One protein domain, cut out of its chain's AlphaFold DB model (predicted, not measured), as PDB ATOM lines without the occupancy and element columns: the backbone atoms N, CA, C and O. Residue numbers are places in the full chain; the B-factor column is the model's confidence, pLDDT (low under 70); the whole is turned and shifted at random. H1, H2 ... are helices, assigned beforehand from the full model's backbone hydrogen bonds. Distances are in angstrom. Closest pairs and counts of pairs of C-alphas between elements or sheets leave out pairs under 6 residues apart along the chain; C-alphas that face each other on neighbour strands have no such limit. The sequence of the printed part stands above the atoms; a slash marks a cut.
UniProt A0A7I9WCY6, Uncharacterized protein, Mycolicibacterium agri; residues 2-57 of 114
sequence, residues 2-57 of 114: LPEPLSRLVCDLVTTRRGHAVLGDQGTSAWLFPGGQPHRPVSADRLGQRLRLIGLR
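Overview. This is residues 2 to 57 of the 114 residues of an uncharacterized protein of Mycolicibacterium agri (UniProt A0A7I9WCY6). There is little regular structure here: two short helices, H1 and then H2, stand apart with a gap between them, and the long looped stretch of residues 17 to 43 joins them at one end. Residues 3 to 9 and 50 to 55 stick out free. The printed part has 56 residues, with two named helices and no named strand. The class is all helix, though the named elements hold only 21 of the 56 residues. The whole is only just loose, close to compact, with a radius of gyration of the C-alphas of 12.2 A and spans of 34 by 23 by 14 A.

Arrangement. H1, residues 6 to 16, and H2, residues 44 to 53, are apart. In both, every O i to N i+4 pair is within hydrogen-bond range.

Along the chain. H1 begins at C-alpha 6 (147.007, 131.734, 139.799) and is 15.1 A long. H2 is 14.3 A long and ends at C-alpha 53 (127.990, 133.855, 136.691).

Size, cuts and confidence. The C-alphas farthest apart, of Pro 3 and Leu 23, are 35.5 A apart. The printed part has no cut. The link of 27 residues is long. The model's pLDDT is under 70 at residues 18 to 29 and 37 to 39.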
ATOM      1  N   LEU A   2     152.605 127.158 142.454       78.06
ATOM      2  CA  LEU A   2     151.534 127.441 141.487       78.06
ATOM      3  C   LEU A   2     152.037 128.482 140.471       78.06
ATOM      4  O   LEU A   2     152.781 129.372 140.881       78.06
ATOM      5  N   PRO A   3     151.662 128.396 139.183       85.31
ATOM      6  CA  PRO A   3     152.051 129.391 138.187       85.31
ATOM      7  C   PRO A   3     151.346 130.732 138.432       85.31
ATOM      8  O   PRO A   3     150.228 130.778 138.949       85.31
ATOM      9  N   GLU A   4     151.972 131.832 138.028       77.62
ATOM     10  CA  GLU A   4     151.306 133.137 137.954       77.62
ATOM     11  C   GLU A   4     150.377 133.165 136.722       77.62
ATOM     12  O   GLU A   4     150.731 132.562 135.704       77.62
ATOM     13  N   PRO A   5     149.178 133.786 136.767       84.94
ATOM     14  CA  PRO A   5     148.593 134.623 137.828       84.94
ATOM     15  C   PRO A   5     147.872 133.868 138.955       84.94
ATOM     16  O   PRO A   5     147.335 134.472 139.885       84.94
ATOM     17  N   LEU A   6     147.807 132.538 138.877       83.62
ATOM     18  CA  LEU A   6     147.007 131.734 139.799       83.62
ATOM     19  C   LEU A   6     147.532 131.816 141.237       83.62
ATOM     20  O   LEU A   6     146.738 131.814 142.175       83.62
ATOM     21  N   SER A   7     148.851 131.911 141.407       86.94
ATOM     22  CA  SER A   7     149.488 132.019 142.720       86.94
ATOM     23  C   SER A   7     148.976 133.236 143.499       86.94
ATOM     24  O   SER A   7     148.476 133.091 144.617       86.94
ATOM     25  N   ARG A   8     148.973 134.410 142.859       88.44
ATOM     26  CA  ARG A   8     148.444 135.650 143.424       88.44
ATOM     27  C   ARG A   8     146.960 135.552 143.741       88.44
ATOM     28  O   ARG A   8     146.561 135.901 144.845       88.44
ATOM     29  N   LEU A   9     146.158 135.009 142.824       87.44
ATOM     30  CA  LEU A   9     144.717 134.836 143.044       87.44
ATOM     31  C   LEU A   9     144.411 133.932 144.246       87.44
ATOM     32  O   LEU A   9     143.454 134.182 144.976       87.44
ATOM     33  N   VAL A  10     145.214 132.889 144.472       86.12
ATOM     34  CA  VAL A  10     145.067 132.012 145.643       86.12
ATOM     35  C   VAL A  10     145.472 132.739 146.924       86.12
ATOM     36  O   VAL A  10     144.758 132.626 147.918       86.12
ATOM     37  N   CYS A  11     146.562 133.507 146.914       87.12
ATOM     38  CA  CYS A  11     146.960 134.329 148.060       87.12
ATOM     39  C   CYS A  11     145.883 135.363 148.415       87.12
ATOM     40  O   CYS A  11     145.472 135.445 149.574       87.12
ATOM     41  N   ASP A  12     145.365 136.083 147.420       85.75
ATOM     42  CA  ASP A  12     144.276 137.047 147.586       85.75
ATOM     43  C   ASP A  12     143.008 136.358 148.113       85.75
ATOM     44  O   ASP A  12     142.319 136.883 148.985       85.75
ATOM     45  N   LEU A  13     142.705 135.141 147.650       83.50
ATOM     46  CA  LEU A  13     141.577 134.362 148.157       83.50
ATOM     47  C   LEU A  13     141.772 133.948 149.621       83.50
ATOM     48  O   LEU A  13     140.823 134.002 150.397       83.50
ATOM     49  N   VAL A  14     142.981 133.549 150.022       83.56
ATOM     50  CA  VAL A  14     143.278 133.180 151.415       83.56
ATOM     51  C   VAL A  14     143.110 134.375 152.354       83.56
ATOM     52  O   VAL A  14     142.586 134.199 153.452       83.56
ATOM     53  N   THR A  15     143.502 135.577 151.927       80.75
ATOM     54  CA  THR A  15     143.392 136.798 152.744       80.75
ATOM     55  C   THR A  15     141.976 137.369 152.776       80.75
ATOM     56  O   THR A  15     141.561 137.916 153.796       80.75
ATOM     57  N   THR A  16     141.206 137.229 151.693       73.88
ATOM     58  CA  THR A  16     139.856 137.814 151.566       73.88
ATOM     59  C   THR A  16     138.715 136.841 151.857       73.88
ATOM     60  O   THR A  16     137.549 137.256 151.856       73.88
ATOM     61  N   ARG A  17     139.004 135.556 152.111       70.31
ATOM     62  CA  ARG A  17     137.972 134.548 152.399       70.31
ATOM     63  C   ARG A  17     137.101 134.996 153.574       70.31
ATOM     64  O   ARG A  17     137.582 135.234 154.676       70.31
ATOM     65  N   ARG A  18     135.792 135.063 153.342       62.34
ATOM     66  CA  ARG A  18     134.789 135.266 154.392       62.34
ATOM     67  C   ARG A  18     134.077 133.945 154.623       62.34
ATOM     68  O   ARG A  18     133.527 133.373 153.680       62.34
ATOM     69  N   GLY A  19     134.114 133.429 155.850       60.59
ATOM     70  CA  GLY A  19     133.302 132.275 156.221       60.59
ATOM     71  C   GLY A  19     131.823 132.627 156.063       60.59
ATOM     72  O   GLY A  19     131.306 133.448 156.804       60.59
ATOM     73  N   HIS A  20     131.116 132.018 155.109       55.84
ATOM     74  CA  HIS A  20     129.682 132.276 154.892       55.84
ATOM     75  C   HIS A  20     128.772 131.567 155.916       55.84
ATOM     76  O   HIS A  20     127.574 131.407 155.674       55.84
ATOM     77  N   ALA A  21     129.328 131.119 157.042       53.91
ATOM     78  CA  ALA A  21     128.572 130.512 158.123       53.91
ATOM     79  C   ALA A  21     127.760 131.586 158.862       53.91
ATOM     80  O   ALA A  21     128.311 132.563 159.362       53.91
ATOM     81  N   VAL A  22     126.443 131.384 158.946       49.72
ATOM     82  CA  VAL A  22     125.526 132.249 159.715       49.72
ATOM     83  C   VAL A  22     125.787 132.141 161.225       49.72
ATOM     84  O   VAL A  22     125.511 133.076 161.969       49.72
ATOM     85  N   LEU A  23     126.364 131.022 161.676       47.44
ATOM     86  CA  LEU A  23     126.716 130.767 163.069       47.44
ATOM     87  C   LEU A  23     128.070 130.043 163.118       47.44
ATOM     88  O   LEU A  23     128.145 128.870 162.766       47.44
ATOM     89  N   GLY A  24     129.142 130.745 163.482       50.28
ATOM     90  CA  GLY A  24     130.505 130.203 163.534       50.28
ATOM     91  C   GLY A  24     131.548 131.203 163.040       50.28
ATOM     92  O   GLY A  24     131.230 132.084 162.243       50.28
ATOM     93  N   ASP A  25     132.775 131.072 163.547       50.81
ATOM     94  CA  ASP A  25     133.888 131.994 163.304       50.81
ATOM     95  C   ASP A  25     134.061 132.325 161.809       50.81
ATOM     96  O   ASP A  25     134.345 131.468 160.968       50.81
ATOM     97  N   GLN A  26     133.879 133.608 161.494       54.66
ATOM     98  CA  GLN A  26     133.991 134.177 160.151       54.66
ATOM     99  C   GLN A  26     135.441 134.138 159.622       54.66
ATOM    100  O   GLN A  26     135.644 134.357 158.424       54.66
ATOM    101  N   GLY A  27     136.434 133.852 160.480       53.31
ATOM    102  CA  GLY A  27     137.869 133.938 160.184       53.31
ATOM    103  C   GLY A  27     138.636 132.617 159.998       53.31
ATOM    104  O   GLY A  27     139.727 132.640 159.425       53.31
ATOM    105  N   THR A  28     138.107 131.455 160.404       58.75
ATOM    106  CA  THR A  28     138.899 130.197 160.476       58.75
ATOM    107  C   THR A  28     138.312 129.005 159.717       58.75
ATOM    108  O   THR A  28     138.510 127.846 160.082       58.75
ATOM    109  N   SER A  29     137.637 129.230 158.587       64.06
ATOM    110  CA  SER A  29     137.333 128.102 157.695       64.06
ATOM    111  C   SER A  29     138.634 127.434 157.222       64.06
ATOM    112  O   SER A  29     139.455 128.063 156.556       64.06
ATOM    113  N   ALA A  30     138.795 126.137 157.504       73.69
ATOM    114  CA  ALA A  30     139.895 125.325 156.974       73.69
ATOM    115  C   ALA A  30     139.840 125.177 155.437       73.69
ATOM    116  O   ALA A  30     140.833 124.828 154.804       73.69
ATOM    117  N   TRP A  31     138.691 125.470 154.822       81.38
ATOM    118  CA  TRP A  31     138.484 125.362 153.381       81.38
ATOM    119  C   TRP A  31     138.820 126.657 152.645       81.38
ATOM    120  O   TRP A  31     138.378 127.735 153.048       81.38
ATOM    121  N   LEU A  32     139.513 126.521 151.510       79.69
ATOM    122  CA  LEU A  32     139.813 127.621 150.586       79.69
ATOM    123  C   LEU A  32     138.534 128.275 150.031       79.69
ATOM    124  O   LEU A  32     138.475 129.489 149.868       79.69
ATOM    125  N   PHE A  33     137.490 127.473 149.801       81.75
ATOM    126  CA  PHE A  33     136.163 127.945 149.411       81.75
ATOM    127  C   PHE A  33     135.134 127.566 150.490       81.75
ATOM    128  O   PHE A  33     134.601 126.449 150.456       81.75
ATOM    129  N   PRO A  34     134.852 128.460 151.455       79.00
ATOM    130  CA  PRO A  34     133.917 128.171 152.539       79.00
ATOM    131  C   PRO A  34     132.478 128.022 152.030       79.00
ATOM    132  O   PRO A  34     132.006 128.799 151.192       79.00
ATOM    133  N   GLY A  35     131.774 127.014 152.547       78.56
ATOM    134  CA  GLY A  35     130.341 126.823 152.352       78.56
ATOM    135  C   GLY A  35     129.498 127.658 153.322       78.56
ATOM    136  O   GLY A  35     130.015 128.398 154.153       78.56
ATOM    137  N   GLY A  36     128.170 127.531 153.214       70.06
ATOM    138  CA  GLY A  36     127.231 128.195 154.134       70.06
ATOM    139  C   GLY A  36     127.084 127.502 155.496       70.06
ATOM    140  O   GLY A  36     126.521 128.080 156.418       70.06
ATOM    141  N   GLN A  37     127.579 126.266 155.624       67.31
ATOM    142  CA  GLN A  37     127.657 125.538 156.890       67.31
ATOM    143  C   GLN A  37     129.082 125.645 157.457       67.31
ATOM    144  O   GLN A  37     130.036 125.514 156.680       67.31
ATOM    145  N   PRO A  38     129.245 125.829 158.780       66.94
ATOM    146  CA  PRO A  38     130.547 125.757 159.438       66.94
ATOM    147  C   PRO A  38     131.283 124.468 159.068       66.94
ATOM    148  O   PRO A  38     130.669 123.409 158.952       66.94
ATOM    149  N   HIS A  39     132.597 124.565 158.868       69.62
ATOM    150  CA  HIS A  39     133.486 123.438 158.546       69.62
ATOM    151  C   HIS A  39     133.182 122.667 157.251       69.62
ATOM    152  O   HIS A  39     133.843 121.662 156.980       69.62
ATOM    153  N   ARG A  40     132.255 123.132 156.407       76.12
ATOM    154  CA  ARG A  40     131.934 122.481 155.133       76.12
ATOM    155  C   ARG A  40     132.435 123.309 153.948       76.12
ATOM    156  O   ARG A  40     132.262 124.531 153.950       76.12
ATOM    157  N   PRO A  41     133.023 122.680 152.916       82.12
ATOM    158  CA  PRO A  41     133.350 123.398 151.695       82.12
ATOM    159  C   PRO A  41     132.069 123.788 150.949       82.12
ATOM    160  O   PRO A  41     130.992 123.215 151.156       82.12
ATOM    161  N   VAL A  42     132.184 124.757 150.045       84.81
ATOM    162  CA  VAL A  42     131.134 125.029 149.055       84.81
ATOM    163  C   VAL A  42     130.850 123.761 148.238       84.81
ATOM    164  O   VAL A  42     131.769 123.034 147.862       84.81
ATOM    165  N   SER A  43     129.577 123.478 147.952       85.62
ATOM    166  CA  SER A  43     129.225 122.355 147.080       85.62
ATOM    167  C   SER A  43     129.707 122.595 145.647       85.62
ATOM    168  O   SER A  43     129.764 123.739 145.184       85.62
ATOM    169  N   ALA A  44     130.017 121.510 144.930       84.38
ATOM    170  CA  ALA A  44     130.481 121.570 143.545       84.38
ATOM    171  C   ALA A  44     129.488 122.315 142.636       84.38
ATOM    172  O   ALA A  44     129.898 123.175 141.858       84.38
ATOM    173  N   ASP A  45     128.186 122.071 142.793       85.00
ATOM    174  CA  ASP A  45     127.137 122.743 142.020       85.00
ATOM    175  C   ASP A  45     127.102 124.250 142.259       85.00
ATOM    176  O   ASP A  45     126.998 125.037 141.314       85.00
ATOM    177  N   ARG A  46     127.231 124.668 143.524       84.25
ATOM    178  CA  ARG A  46     127.196 126.082 143.909       84.25
ATOM    179  C   ARG A  46     128.460 126.805 143.464       84.25
ATOM    180  O   ARG A  46     128.378 127.937 142.989       84.25
ATOM    181  N   LEU A  47     129.620 126.158 143.565       86.31
ATOM    182  CA  LEU A  47     130.860 126.684 143.002       86.31
ATOM    183  C   LEU A  47     130.759 126.802 141.479       86.31
ATOM    184  O   LEU A  47     131.064 127.853 140.924       86.31
ATOM    185  N   GLY A  48     130.249 125.767 140.811       85.06
ATOM    186  CA  GLY A  48     130.018 125.774 139.372       85.06
ATOM    187  C   GLY A  48     129.062 126.883 138.938       85.06
ATOM    188  O   GLY A  48     129.320 127.556 137.945       85.06
ATOM    189  N   GLN A  49     127.995 127.139 139.697       87.25
ATOM    190  CA  GLN A  49     127.084 128.256 139.443       87.25
ATOM    191  C   GLN A  49     127.785 129.608 139.582       87.25
ATOM    192  O   GLN A  49     127.651 130.440 138.689       87.25
ATOM    193  N   ARG A  50     128.567 129.818 140.648       86.44
ATOM    194  CA  ARG A  50     129.341 131.057 140.843       86.44
ATOM    195  C   ARG A  50     130.326 131.301 139.703       86.44
ATOM    196  O   ARG A  50     130.417 132.422 139.223       86.44
ATOM    197  N   LEU A  51     131.016 130.255 139.247       88.06
ATOM    198  CA  LEU A  51     131.926 130.332 138.102       88.06
ATOM    199  C   LEU A  51     131.173 130.687 136.811       88.06
ATOM    200  O   LEU A  51     131.608 131.566 136.072       88.06
ATOM    201  N   ARG A  52     129.997 130.090 136.578       87.06
ATOM    202  CA  ARG A  52     129.152 130.422 135.416       87.06
ATOM    203  C   ARG A  52     128.691 131.875 135.410       87.06
ATOM    204  O   ARG A  52     128.634 132.470 134.340       87.06
ATOM    205  N   LEU A  53     128.393 132.449 136.577       88.19
ATOM    206  CA  LEU A  53     127.990 133.855 136.691       88.19
ATOM    207  C   LEU A  53     129.100 134.828 136.269       88.19
ATOM    208  O   LEU A  53     128.791 135.894 135.752       88.19
ATOM    209  N   ILE A  54     130.371 134.450 136.429       88.25
ATOM    210  CA  ILE A  54     131.523 135.234 135.947       88.25
ATOM    211  C   ILE A  54     131.987 134.806 134.544       88.25
ATOM    212  O   ILE A  54     133.102 135.110 134.134       88.25
ATOM    213  N   GLY A  55     131.147 134.071 133.806       85.56
ATOM    214  CA  GLY A  55     131.409 133.646 132.427       85.56
ATOM    215  C   GLY A  55     132.266 132.386 132.281       85.56
ATOM    216  O   GLY A  55     132.480 131.918 131.163       85.56
ATOM    217  N   LEU A  56     132.722 131.778 133.379       84.31
ATOM    218  CA  LEU A  56     133.518 130.553 133.336       84.31
ATOM    219  C   LEU A  56     132.608 129.327 133.269       84.31
ATOM    220  O   LEU A  56     131.741 129.121 134.117       84.31
ATOM    221  N   ARG A  57     132.829 128.460 132.280       83.62
ATOM    222  CA  ARG A  57     132.128 127.176 132.148       83.62
ATOM    223  C   ARG A  57     133.064 126.059 132.609       83.62
ATOM    224  O   ARG A  57     133.854 125.586 131.799       83.62
TER     225      ARG A  57